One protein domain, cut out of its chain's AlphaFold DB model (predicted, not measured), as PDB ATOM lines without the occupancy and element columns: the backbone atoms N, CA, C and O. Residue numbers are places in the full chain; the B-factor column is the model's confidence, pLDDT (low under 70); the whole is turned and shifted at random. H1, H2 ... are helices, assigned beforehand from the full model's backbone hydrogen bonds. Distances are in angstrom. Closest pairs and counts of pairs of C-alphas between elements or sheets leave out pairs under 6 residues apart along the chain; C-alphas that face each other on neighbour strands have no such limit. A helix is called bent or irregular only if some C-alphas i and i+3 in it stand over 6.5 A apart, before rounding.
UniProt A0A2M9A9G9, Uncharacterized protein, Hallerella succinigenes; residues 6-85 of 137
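This is residues 6 to 85 of the 137 residues of an uncharacterized protein of Hallerella succinigenes (UniProt A0A2M9A9G9). A long, open fork made of helices: H3 folds back along the short H2 to make an uneven helical hairpin, and H1 leads into H2 as a long arm that makes much of the length. Residues 6 to 28 of H1 and residues 75 to 85, nearly all in H3, stick out as two free prongs with open space between them, and the hairpin end, where H2 and H3 meet, is the body. The printed part has 80 residues with three named helices, H1, H2 and H3 along the chain, and no named strand; its class is all helix. The whole is extended, with a radius of gyration of the C-alphas of 19.3 A, and its C-alphas span 64 by 27 by 14 A, a rod in outline.

The longest helix is H3, residues 57 to 84. It touches H2, residues 35 to 46, with residues 59 to 70 alone. There are 10 pairs of C-alphas within 8 A between them, and the closest C-alphas, those of Val 36 and Lys 67, are 5.7 A apart. H2 and H3 stand at a shallow tilt of 13 degrees and run opposite ways, a helical hairpin, with their centres 16.1 A apart. H1, residues 6 to 31, touches no helix: it is apart from H3, and apart from H2 too, though H2 follows it in the chain. In H1, H2 and H3 every backbone O i to N i+4 pair is within hydrogen-bond range.

H3 has 28 residues and runs 40.2 A from C-alpha 57 at (-5.760, 27.074, -70.426) to C-alpha 84 at (8.456, 51.520, -41.875). H2 has 12 residues, Cys 35 to Lys 46. H1 has 26 residues and runs 37.3 A from C-alpha 6 at (-0.110, 51.536, -11.675) to Arg 31. No helix is bent or irregular.

The two C-alphas farthest apart are those of Lys 6 and Asp 56, 64.2 A, while those of Lys 6 and Cys 85 are 28.6 A apart. Without the stretches that stand free, residues 6 to 28 and 75 to 85, the body has 46 residues and spans 30 by 17 by 11 A. The printed part has no cut. The link from H1 to H2, 3 residues, is tight; that from H2 to H3, 10 residues, is short. The mean pLDDT of the printed part is 70.2, and 33 residues are under 70, among them residues 21 to 35 and 73 to 85.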
ATOM      1  N   LYS A   6      -0.239  50.567 -10.585       79.06
ATOM      2  CA  LYS A   6      -0.110  51.536 -11.675       79.06
ATOM      3  C   LYS A   6       0.628  50.923 -12.873       79.06
ATOM      4  O   LYS A   6       0.109  50.985 -13.985       79.06
ATOM      5  N   ASP A   7       1.715  50.197 -12.619       71.25
ATOM      6  CA  ASP A   7       2.482  49.470 -13.643       71.25
ATOM      7  C   ASP A   7       1.631  48.381 -14.312       71.25
ATOM      8  O   ASP A   7       1.621  48.220 -15.534       71.25
ATOM      9  N   ALA A   8       0.820  47.669 -13.521       76.94
ATOM     10  CA  ALA A   8      -0.113  46.671 -14.041       76.94
ATOM     11  C   ALA A   8      -1.212  47.292 -14.931       76.94
ATOM     12  O   ALA A   8      -1.660  46.674 -15.903       76.94
ATOM     13  N   GLN A   9      -1.658  48.514 -14.625       83.81
ATOM     14  CA  GLN A   9      -2.599  49.254 -15.470       83.81
ATOM     15  C   GLN A   9      -1.959  49.720 -16.780       83.81
ATOM     16  O   GLN A   9      -2.598  49.626 -17.832       83.81
ATOM     17  N   GLU A  10      -0.714  50.188 -16.743       77.88
ATOM     18  CA  GLU A  10       0.040  50.572 -17.939       77.88
ATOM     19  C   GLU A  10       0.310  49.377 -18.852       77.88
ATOM     20  O   GLU A  10      -0.010  49.434 -20.041       77.88
ATOM     21  N   ALA A  11       0.745  48.246 -18.296       68.06
ATOM     22  CA  ALA A  11       0.935  47.008 -19.046       68.06
ATOM     23  C   ALA A  11      -0.356  46.555 -19.757       68.06
ATOM     24  O   ALA A  11      -0.333  46.162 -20.925       68.06
ATOM     25  N   ARG A  12      -1.520  46.682 -19.099       80.88
ATOM     26  CA  ARG A  12      -2.831  46.375 -19.706       80.88
ATOM     27  C   ARG A  12      -3.203  47.328 -20.840       80.88
ATOM     28  O   ARG A  12      -3.815  46.893 -21.818       80.88
ATOM     29  N   LYS A  13      -2.865  48.617 -20.733       83.94
ATOM     30  CA  LYS A  13      -3.087  49.593 -21.816       83.94
ATOM     31  C   LYS A  13      -2.227  49.258 -23.034       83.94
ATOM     32  O   LYS A  13      -2.750  49.243 -24.148       83.94
ATOM     33  N   ILE A  14      -0.956  48.921 -22.813       75.81
ATOM     34  CA  ILE A  14      -0.013  48.524 -23.866       75.81
ATOM     35  C   ILE A  14      -0.491  47.243 -24.563       75.81
ATOM     36  O   ILE A  14      -0.576  47.214 -25.790       75.81
ATOM     37  N   LEU A  15      -0.904  46.224 -23.804       77.06
ATOM     38  CA  LEU A  15      -1.463  44.981 -24.353       77.06
ATOM     39  C   LEU A  15      -2.700  45.232 -25.225       77.06
ATOM     40  O   LEU A  15      -2.766  44.745 -26.353       77.06
ATOM     41  N   LYS A  16      -3.650  46.054 -24.762       84.81
ATOM     42  CA  LYS A  16      -4.837  46.412 -25.558       84.81
ATOM     43  C   LYS A  16      -4.481  47.176 -26.834       84.81
ATOM     44  O   LYS A  16      -5.117  46.964 -27.868       84.81
ATOM     45  N   ALA A  17      -3.501  48.076 -26.782       73.31
ATOM     46  CA  ALA A  17      -3.030  48.799 -27.962       73.31
ATOM     47  C   ALA A  17      -2.381  47.844 -28.978       73.31
ATOM     48  O   ALA A  17      -2.703  47.894 -30.167       73.31
ATOM     49  N   TYR A  18      -1.557  46.911 -28.499       71.81
ATOM     50  CA  TYR A  18      -0.940  45.873 -29.318       71.81
ATOM     51  C   TYR A  18      -1.980  44.953 -29.977       71.81
ATOM     52  O   TYR A  18      -1.928  44.720 -31.184       71.81
ATOM     53  N   GLU A  19      -2.984  44.482 -29.234       73.44
ATOM     54  CA  GLU A  19      -4.064  43.653 -29.786       73.44
ATOM     55  C   GLU A  19      -4.896  44.391 -30.839       73.44
ATOM     56  O   GLU A  19      -5.279  43.801 -31.853       73.44
ATOM     57  N   ARG A  20      -5.158  45.689 -30.642       81.69
ATOM     58  CA  ARG A  20      -5.836  46.529 -31.641       81.69
ATOM     59  C   ARG A  20      -5.026  46.625 -32.929       81.69
ATOM     60  O   ARG A  20      -5.600  46.428 -33.998       81.69
ATOM     61  N   LEU A  21      -3.718  46.862 -32.832       66.88
ATOM     62  CA  LEU A  21      -2.815  46.907 -33.986       66.88
ATOM     63  C   LEU A  21      -2.743  45.552 -34.698       66.88
ATOM     64  O   LEU A  21      -2.941  45.486 -35.910       66.88
ATOM     65  N   ARG A  22      -2.586  44.455 -33.951       68.94
ATOM     66  CA  ARG A  22      -2.584  43.086 -34.489       68.94
ATOM     67  C   ARG A  22      -3.891  42.750 -35.213       68.94
ATOM     68  O   ARG A  22      -3.876  42.154 -36.290       68.94
ATOM     69  N   ASN A  23      -5.034  43.145 -34.653       69.81
ATOM     70  CA  ASN A  23      -6.342  42.933 -35.270       69.81
ATOM     71  C   ASN A  23      -6.566  43.829 -36.494       69.81
ATOM     72  O   ASN A  23      -7.180  43.380 -37.463       69.81
ATOM     73  N   ALA A  24      -6.069  45.067 -36.482       66.81
ATOM     74  CA  ALA A  24      -6.084  45.950 -37.645       66.81
ATOM     75  C   ALA A  24      -5.215  45.385 -38.779       66.81
ATOM     76  O   ALA A  24      -5.657  45.353 -39.924       66.81
ATOM     77  N   GLU A  25      -4.039  44.840 -38.464       62.38
ATOM     78  CA  GLU A  25      -3.164  44.172 -39.428       62.38
ATOM     79  C   GLU A  25      -3.804  42.891 -39.984       62.38
ATOM     80  O   GLU A  25      -3.793  42.661 -41.193       62.38
ATOM     81  N   LYS A  26      -4.443  42.075 -39.134       66.00
ATOM     82  CA  LYS A  26      -5.199  40.887 -39.564       66.00
ATOM     83  C   LYS A  26      -6.348  41.264 -40.506       66.00
ATOM     84  O   LYS A  26      -6.516  40.624 -41.542       66.00
ATOM     85  N   ARG A  27      -7.085  42.337 -40.198       62.72
ATOM     86  CA  ARG A  27      -8.128  42.892 -41.078       62.72
ATOM     87  C   ARG A  27      -7.554  43.466 -42.368       62.72
ATOM     88  O   ARG A  27      -8.157  43.277 -43.414       62.72
ATOM     89  N   ALA A  28      -6.399  44.125 -42.329       57.16
ATOM     90  CA  ALA A  28      -5.719  44.621 -43.521       57.16
ATOM     91  C   ALA A  28      -5.249  43.468 -44.422       57.16
ATOM     92  O   ALA A  28      -5.400  43.551 -45.637       57.16
ATOM     93  N   ARG A  29      -4.762  42.362 -43.840       56.09
ATOM     94  CA  ARG A  29      -4.429  41.121 -44.560       56.09
ATOM     95  C   ARG A  29      -5.668  40.464 -45.179       56.09
ATOM     96  O   ARG A  29      -5.590  40.022 -46.316       56.09
ATOM     97  N   GLN A  30      -6.801  40.442 -44.472       53.00
ATOM     98  CA  GLN A  30      -8.071  39.915 -44.999       53.00
ATOM     99  C   GLN A  30      -8.683  40.811 -46.089       53.00
ATOM    100  O   GLN A  30      -9.095  40.310 -47.126       53.00
ATOM    101  N   ARG A  31      -8.681  42.139 -45.910       51.59
ATOM    102  CA  ARG A  31      -9.157  43.114 -46.914       51.59
ATOM    103  C   ARG A  31      -8.263  43.196 -48.152       51.59
ATOM    104  O   ARG A  31      -8.714  43.661 -49.189       51.59
ATOM    105  N   ALA A  32      -7.006  42.767 -48.047       48.72
ATOM    106  CA  ALA A  32      -6.067  42.693 -49.161       48.72
ATOM    107  C   ALA A  32      -6.188  41.413 -50.002       48.72
ATOM    108  O   ALA A  32      -5.442  41.295 -50.969       48.72
ATOM    109  N   MET A  33      -7.110  40.498 -49.674       54.66
ATOM    110  CA  MET A  33      -7.434  39.344 -50.522       54.66
ATOM    111  C   MET A  33      -8.865  39.377 -51.092       54.66
ATOM    112  O   MET A  33      -9.663  38.508 -50.742       54.66
ATOM    113  N   PRO A  34      -9.231  40.336 -51.967       52.97
ATOM    114  CA  PRO A  34     -10.463  40.221 -52.731       52.97
ATOM    115  C   PRO A  34     -10.255  39.686 -54.153       52.97
ATOM    116  O   PRO A  34     -11.183  39.071 -54.657       52.97
ATOM    117  N   CYS A  35      -9.120  39.856 -54.846       65.12
ATOM    118  CA  CYS A  35      -9.127  39.596 -56.294       65.12
ATOM    119  C   CYS A  35      -8.879  38.130 -56.665       65.12
ATOM    120  O   CYS A  35      -9.602  37.618 -57.511       65.12
ATOM    121  N   VAL A  36      -7.984  37.396 -55.997       72.06
ATOM    122  CA  VAL A  36      -7.778  35.961 -56.303       72.06
ATOM    123  C   VAL A  36      -8.983  35.115 -55.916       72.06
ATOM    124  O   VAL A  36      -9.382  34.252 -56.691       72.06
ATOM    125  N   ALA A  37      -9.581  35.361 -54.748       69.44
ATOM    126  CA  ALA A  37     -10.748  34.607 -54.289       69.44
ATOM    127  C   ALA A  37     -11.986  34.875 -55.164       69.44
ATOM    128  O   ALA A  37     -12.680  33.933 -55.541       69.44
ATOM    129  N   LEU A  38     -12.229  36.136 -55.550       71.62
ATOM    130  CA  LEU A  38     -13.330  36.488 -56.452       71.62
ATOM    131  C   LEU A  38     -13.104  35.956 -57.870       71.62
ATOM    132  O   LEU A  38     -14.036  35.432 -58.471       71.62
ATOM    133  N   VAL A  39     -11.877  36.039 -58.394       75.19
ATOM    134  CA  VAL A  39     -11.537  35.475 -59.710       75.19
ATOM    135  C   VAL A  39     -11.641  33.951 -59.689       75.19
ATOM    136  O   VAL A  39     -12.141  33.374 -60.646       75.19
ATOM    137  N   HIS A  40     -11.249  33.293 -58.595       77.50
ATOM    138  CA  HIS A  40     -11.425  31.852 -58.438       77.50
ATOM    139  C   HIS A  40     -12.901  31.452 -58.461       77.50
ATOM    140  O   HIS A  40     -13.278  30.567 -59.218       77.50
ATOM    141  N   GLU A  41     -13.745  32.112 -57.665       76.69
ATOM    142  CA  GLU A  41     -15.190  31.849 -57.640       76.69
ATOM    143  C   GLU A  41     -15.858  32.150 -58.987       76.69
ATOM    144  O   GLU A  41     -16.700  31.379 -59.447       76.69
ATOM    145  N   TYR A  42     -15.453  33.229 -59.658       80.00
ATOM    146  CA  TYR A  42     -15.937  33.572 -60.991       80.00
ATOM    147  C   TYR A  42     -15.575  32.495 -62.023       80.00
ATOM    148  O   TYR A  42     -16.456  31.991 -62.717       80.00
ATOM    149  N   LEU A  43     -14.300  32.096 -62.092       79.56
ATOM    150  CA  LEU A  43     -13.825  31.078 -63.033       79.56
ATOM    151  C   LEU A  43     -14.402  29.696 -62.723       79.56
ATOM    152  O   LEU A  43     -14.755  28.968 -63.646       79.56
ATOM    153  N   LYS A  44     -14.580  29.370 -61.441       78.81
ATOM    154  CA  LYS A  44     -15.245  28.144 -60.999       78.81
ATOM    155  C   LYS A  44     -16.685  28.075 -61.505       78.81
ATOM    156  O   LYS A  44     -17.083  27.048 -62.035       78.81
ATOM    157  N   ARG A  45     -17.462  29.161 -61.394       78.94
ATOM    158  CA  ARG A  45     -18.845  29.218 -61.914       78.94
ATOM    159  C   ARG A  45     -18.911  29.170 -63.441       78.94
ATOM    160  O   ARG A  45     -19.865  28.631 -63.979       78.94
ATOM    161  N   LYS A  46     -17.909  29.732 -64.123       77.50
ATOM    162  CA  LYS A  46     -17.774  29.722 -65.592       77.50
ATOM    163  C   LYS A  46     -17.414  28.344 -66.165       77.50
ATOM    164  O   LYS A  46     -17.700  28.111 -67.330       77.50
ATOM    165  N   ASN A  47     -16.789  27.481 -65.359       75.44
ATOM    166  CA  ASN A  47     -16.361  26.121 -65.712       75.44
ATOM    167  C   ASN A  47     -17.170  25.057 -64.934       75.44
ATOM    168  O   ASN A  47     -16.607  24.088 -64.426       75.44
ATOM    169  N   ASP A  48     -18.476  25.283 -64.757       72.19
ATOM    170  CA  ASP A  48     -19.439  24.331 -64.170       72.19
ATOM    171  C   ASP A  48     -19.094  23.776 -62.775       72.19
ATOM    172  O   ASP A  48     -19.540  22.706 -62.369       72.19
ATOM    173  N   GLY A  49     -18.314  24.513 -61.984       62.44
ATOM    174  CA  GLY A  49     -17.987  24.145 -60.608       62.44
ATOM    175  C   GLY A  49     -16.791  23.206 -60.456       62.44
ATOM    176  O   GLY A  49     -16.374  22.969 -59.315       62.44
ATOM    177  N   TYR A  50     -16.212  22.719 -61.557       62.19
ATOM    178  CA  TYR A  50     -15.050  21.840 -61.509       62.19
ATOM    179  C   TYR A  50     -13.798  22.585 -61.014       62.19
ATOM    180  O   TYR A  50     -13.656  23.808 -61.143       62.19
ATOM    181  N   GLY A  51     -12.912  21.833 -60.356       70.00
ATOM    182  CA  GLY A  51     -11.681  22.351 -59.763       70.00
ATOM    183  C   GLY A  51     -10.723  22.937 -60.801       70.00
ATOM    184  O   GLY A  51     -10.899  22.762 -62.000       70.00
ATOM    185  N   TYR A  52      -9.683  23.617 -60.315       75.94
ATOM    186  CA  TYR A  52      -8.673  24.305 -61.127       75.94
ATOM    187  C   TYR A  52      -8.140  23.489 -62.321       75.94
ATOM    188  O   TYR A  52      -7.919  24.048 -63.394       75.94
ATOM    189  N   ASP A  53      -7.970  22.178 -62.143       79.94
ATOM    190  CA  ASP A  53      -7.414  21.274 -63.156       79.94
ATOM    191  C   ASP A  53      -8.354  21.038 -64.351       79.94
ATOM    192  O   ASP A  53      -7.902  20.629 -65.416       79.94
ATOM    193  N   ALA A  54      -9.648  21.327 -64.190       80.25
ATOM    194  CA  ALA A  54     -10.659  21.205 -65.237       80.25
ATOM    195  C   ALA A  54     -10.894  22.513 -66.011       80.25
ATOM    196  O   ALA A  54     -11.696  22.540 -66.939       80.25
ATOM    197  N   TRP A  55     -10.241  23.610 -65.619       84.06
ATOM    198  CA  TRP A  55     -10.384  24.890 -66.308       84.06
ATOM    199  C   TRP A  55      -9.601  24.901 -67.615       84.06
ATOM    200  O   TRP A  55      -8.517  24.317 -67.697       84.06
ATOM    201  N   ASP A  56     -10.104  25.642 -68.601       87.19
ATOM    202  CA  ASP A  56      -9.369  25.902 -69.836       87.19
ATOM    203  C   ASP A  56      -8.024  26.626 -69.582       87.19
ATOM    204  O   ASP A  56      -7.772  27.226 -68.527       87.19
ATOM    205  N   ALA A  57      -7.118  26.546 -70.560       86.56
ATOM    206  CA  ALA A  57      -5.760  27.074 -70.426       86.56
ATOM    207  C   ALA A  57      -5.728  28.595 -70.168       86.56
ATOM    208  O   ALA A  57      -4.847  29.081 -69.449       86.56
ATOM    209  N   ASP A  58      -6.695  29.342 -70.700       83.62
ATOM    210  CA  ASP A  58      -6.768  30.795 -70.567       83.62
ATOM    211  C   ASP A  58      -7.268  31.213 -69.179       83.62
ATOM    212  O   ASP A  58      -6.693  32.108 -68.551       83.62
ATOM    213  N   ALA A  59      -8.255  30.508 -68.629       81.81
ATOM    214  CA  ALA A  59      -8.734  30.640 -67.260       81.81
ATOM    215  C   ALA A  59      -7.629  30.288 -66.256       81.81
ATOM    216  O   ALA A  59      -7.392  31.030 -65.295       81.81
ATOM    217  N   GLN A  60      -6.881  29.208 -66.501       84.94
ATOM    218  CA  GLN A  60      -5.725  28.853 -65.678       84.94
ATOM    219  C   GLN A  60      -4.638  29.934 -65.719       84.94
ATOM    220  O   GLN A  60      -4.069  30.276 -64.675       84.94
ATOM    221  N   LYS A  61      -4.347  30.482 -66.904       85.25
ATOM    222  CA  LYS A  61      -3.359  31.550 -67.109       85.25
ATOM    223  C   LYS A  61      -3.777  32.843 -66.411       85.25
ATOM    224  O   LYS A  61      -2.961  33.434 -65.698       85.25
ATOM    225  N   LEU A  62      -5.041  33.241 -66.543       81.31
ATOM    226  CA  LEU A  62      -5.613  34.407 -65.871       81.31
ATOM    227  C   LEU A  62      -5.523  34.263 -64.350       81.31
ATOM    228  O   LEU A  62      -5.006  35.152 -63.671       81.31
ATOM    229  N   TYR A  63      -5.944  33.119 -63.806       82.81
ATOM    230  CA  TYR A  63      -5.870  32.860 -62.371       82.81
ATOM    231  C   TYR A  63      -4.432  32.912 -61.838       82.81
ATOM    232  O   TYR A  63      -4.173  33.542 -60.810       82.81
ATOM    233  N   ARG A  64      -3.464  32.318 -62.554       84.25
ATOM    234  CA  ARG A  64      -2.035  32.397 -62.197       84.25
ATOM    235  C   ARG A  64      -1.518  33.835 -62.210       84.25
ATOM    236  O   ARG A  64      -0.784  34.211 -61.296       84.25
ATOM    237  N   ALA A  65      -1.902  34.637 -63.202       80.56
ATOM    238  CA  ALA A  65      -1.490  36.034 -63.308       80.56
ATOM    239  C   ALA A  65      -2.016  36.872 -62.132       80.56
ATOM    240  O   ALA A  65      -1.238  37.563 -61.472       80.56
ATOM    241  N   VAL A  66      -3.306  36.737 -61.807       78.38
ATOM    242  CA  VAL A  66      -3.937  37.428 -60.670       78.38
ATOM    243  C   VAL A  66      -3.301  36.984 -59.347       78.38
ATOM    244  O   VAL A  66      -2.920  37.823 -58.528       78.38
ATOM    245  N   LYS A  67      -3.064  35.678 -59.168       80.69
ATOM    246  CA  LYS A  67      -2.387  35.119 -57.986       80.69
ATOM    247  C   LYS A  67      -0.957  35.627 -57.825       80.69
ATOM    248  O   LYS A  67      -0.550  35.981 -56.719       80.69
ATOM    249  N   SER A  68      -0.199  35.703 -58.914       80.19
ATOM    250  CA  SER A  68       1.170  36.231 -58.920       80.19
ATOM    251  C   SER A  68       1.213  37.731 -58.596       80.19
ATOM    252  O   SER A  68       2.052  38.180 -57.803       80.19
ATOM    253  N   ALA A  69       0.278  38.509 -59.147       69.81
ATOM    254  CA  ALA A  69       0.152  39.937 -58.881       69.81
ATOM    255  C   ALA A  69      -0.192  40.216 -57.407       69.81
ATOM    256  O   ALA A  69       0.476  41.040 -56.776       69.81
ATOM    257  N   GLU A  70      -1.148  39.483 -56.821       72.06
ATOM    258  CA  GLU A  70      -1.468  39.595 -55.390       72.06
ATOM    259  C   GLU A  70      -0.285  39.209 -54.503       72.06
ATOM    260  O   GLU A  70       0.055  39.939 -53.569       72.06
ATOM    261  N   GLN A  71       0.395  38.096 -54.796       74.44
ATOM    262  CA  GLN A  71       1.576  37.680 -54.035       74.44
ATOM    263  C   GLN A  71       2.695  38.725 -54.100       74.44
ATOM    264  O   GLN A  71       3.359  38.992 -53.093       74.44
ATOM    265  N   SER A  72       2.893  39.349 -55.259       70.44
ATOM    266  CA  SER A  72       3.878  40.414 -55.449       70.44
ATOM    267  C   SER A  72       3.500  41.685 -54.686       70.44
ATOM    268  O   SER A  72       4.351  42.277 -54.020       70.44
ATOM    269  N   ALA A  73       2.224  42.076 -54.697       64.12
ATOM    270  CA  ALA A  73       1.717  43.196 -53.908       64.12
ATOM    271  C   ALA A  73       1.847  42.937 -52.396       64.12
ATOM    272  O   ALA A  73       2.302  43.809 -51.654       64.12
ATOM    273  N   LEU A  74       1.545  41.719 -51.936       65.94
ATOM    274  CA  LEU A  74       1.754  41.282 -50.551       65.94
ATOM    275  C   LEU A  74       3.230  41.347 -50.147       65.94
ATOM    276  O   LEU A  74       3.543  41.846 -49.067       65.94
ATOM    277  N   LYS A  75       4.149  40.889 -51.009       66.44
ATOM    278  CA  LYS A  75       5.597  40.991 -50.770       66.44
ATOM    279  C   LYS A  75       6.054  42.446 -50.657       66.44
ATOM    280  O   LYS A  75       6.766  42.770 -49.711       66.44
ATOM    281  N   ARG A  76       5.613  43.333 -51.557       62.62
ATOM    282  CA  ARG A  76       5.946  44.771 -51.509       62.62
ATOM    283  C   ARG A  76       5.410  45.445 -50.246       62.62
ATOM    284  O   ARG A  76       6.145  46.185 -49.606       62.62
ATOM    285  N   ARG A  77       4.178  45.135 -49.830       59.84
ATOM    286  CA  ARG A  77       3.595  45.661 -48.580       59.84
ATOM    287  C   ARG A  77       4.324  45.144 -47.344       59.84
ATOM    288  O   ARG A  77       4.585  45.922 -46.438       59.84
ATOM    289  N   ARG A  78       4.712  43.864 -47.318       57.03
ATOM    290  CA  ARG A  78       5.563  43.313 -46.248       57.03
ATOM    291  C   ARG A  78       6.922  44.003 -46.201       57.03
ATOM    292  O   ARG A  78       7.372  44.327 -45.114       57.03
ATOM    293  N   LYS A  79       7.544  44.268 -47.354       55.03
ATOM    294  CA  LYS A  79       8.806  45.012 -47.433       55.03
ATOM    295  C   LYS A  79       8.651  46.440 -46.897       55.03
ATOM    296  O   LYS A  79       9.426  46.823 -46.038       55.03
ATOM    297  N   GLY A  80       7.602  47.158 -47.303       48.66
ATOM    298  CA  GLY A  80       7.311  48.504 -46.800       48.66
ATOM    299  C   GLY A  80       6.995  48.551 -45.301       48.66
ATOM    300  O   GLY A  80       7.373  49.500 -44.637       48.66
ATOM    301  N   ILE A  81       6.364  47.515 -44.735       46.00
ATOM    302  CA  ILE A  81       6.154  47.401 -43.279       46.00
ATOM    303  C   ILE A  81       7.466  47.076 -42.552       46.00
ATOM    304  O   ILE A  81       7.696  47.606 -41.478       46.00
ATOM    305  N   VAL A  82       8.339  46.245 -43.125       45.22
ATOM    306  CA  VAL A  82       9.688  45.975 -42.584       45.22
ATOM    307  C   VAL A  82      10.616  47.193 -42.713       45.22
ATOM    308  O   VAL A  82      11.582  47.295 -41.969       45.22
ATOM    309  N   GLU A  83      10.350  48.100 -43.654       45.53
ATOM    310  CA  GLU A  83      11.066  49.374 -43.793       45.53
ATOM    311  C   GLU A  83      10.474  50.477 -42.894       45.53
ATOM    312  O   GLU A  83      11.230  51.276 -42.357       45.53
ATOM    313  N   ALA A  84       9.149  50.514 -42.694       40.78
ATOM    314  CA  ALA A  84       8.456  51.520 -41.875       40.78
ATOM    315  C   ALA A  84       8.421  51.181 -40.375       40.78
ATOM    316  O   ALA A  84       8.447  52.069 -39.528       40.78
ATOM    317  N   CYS A  85       8.361  49.898 -40.025       34.50
ATOM    318  CA  CYS A  85       8.809  49.436 -38.727       34.50
ATOM    319  C   CYS A  85      10.307  49.236 -38.882       34.50
ATOM    320  O   CYS A  85      10.698  48.226 -39.458       34.50
TER     321      CYS A  85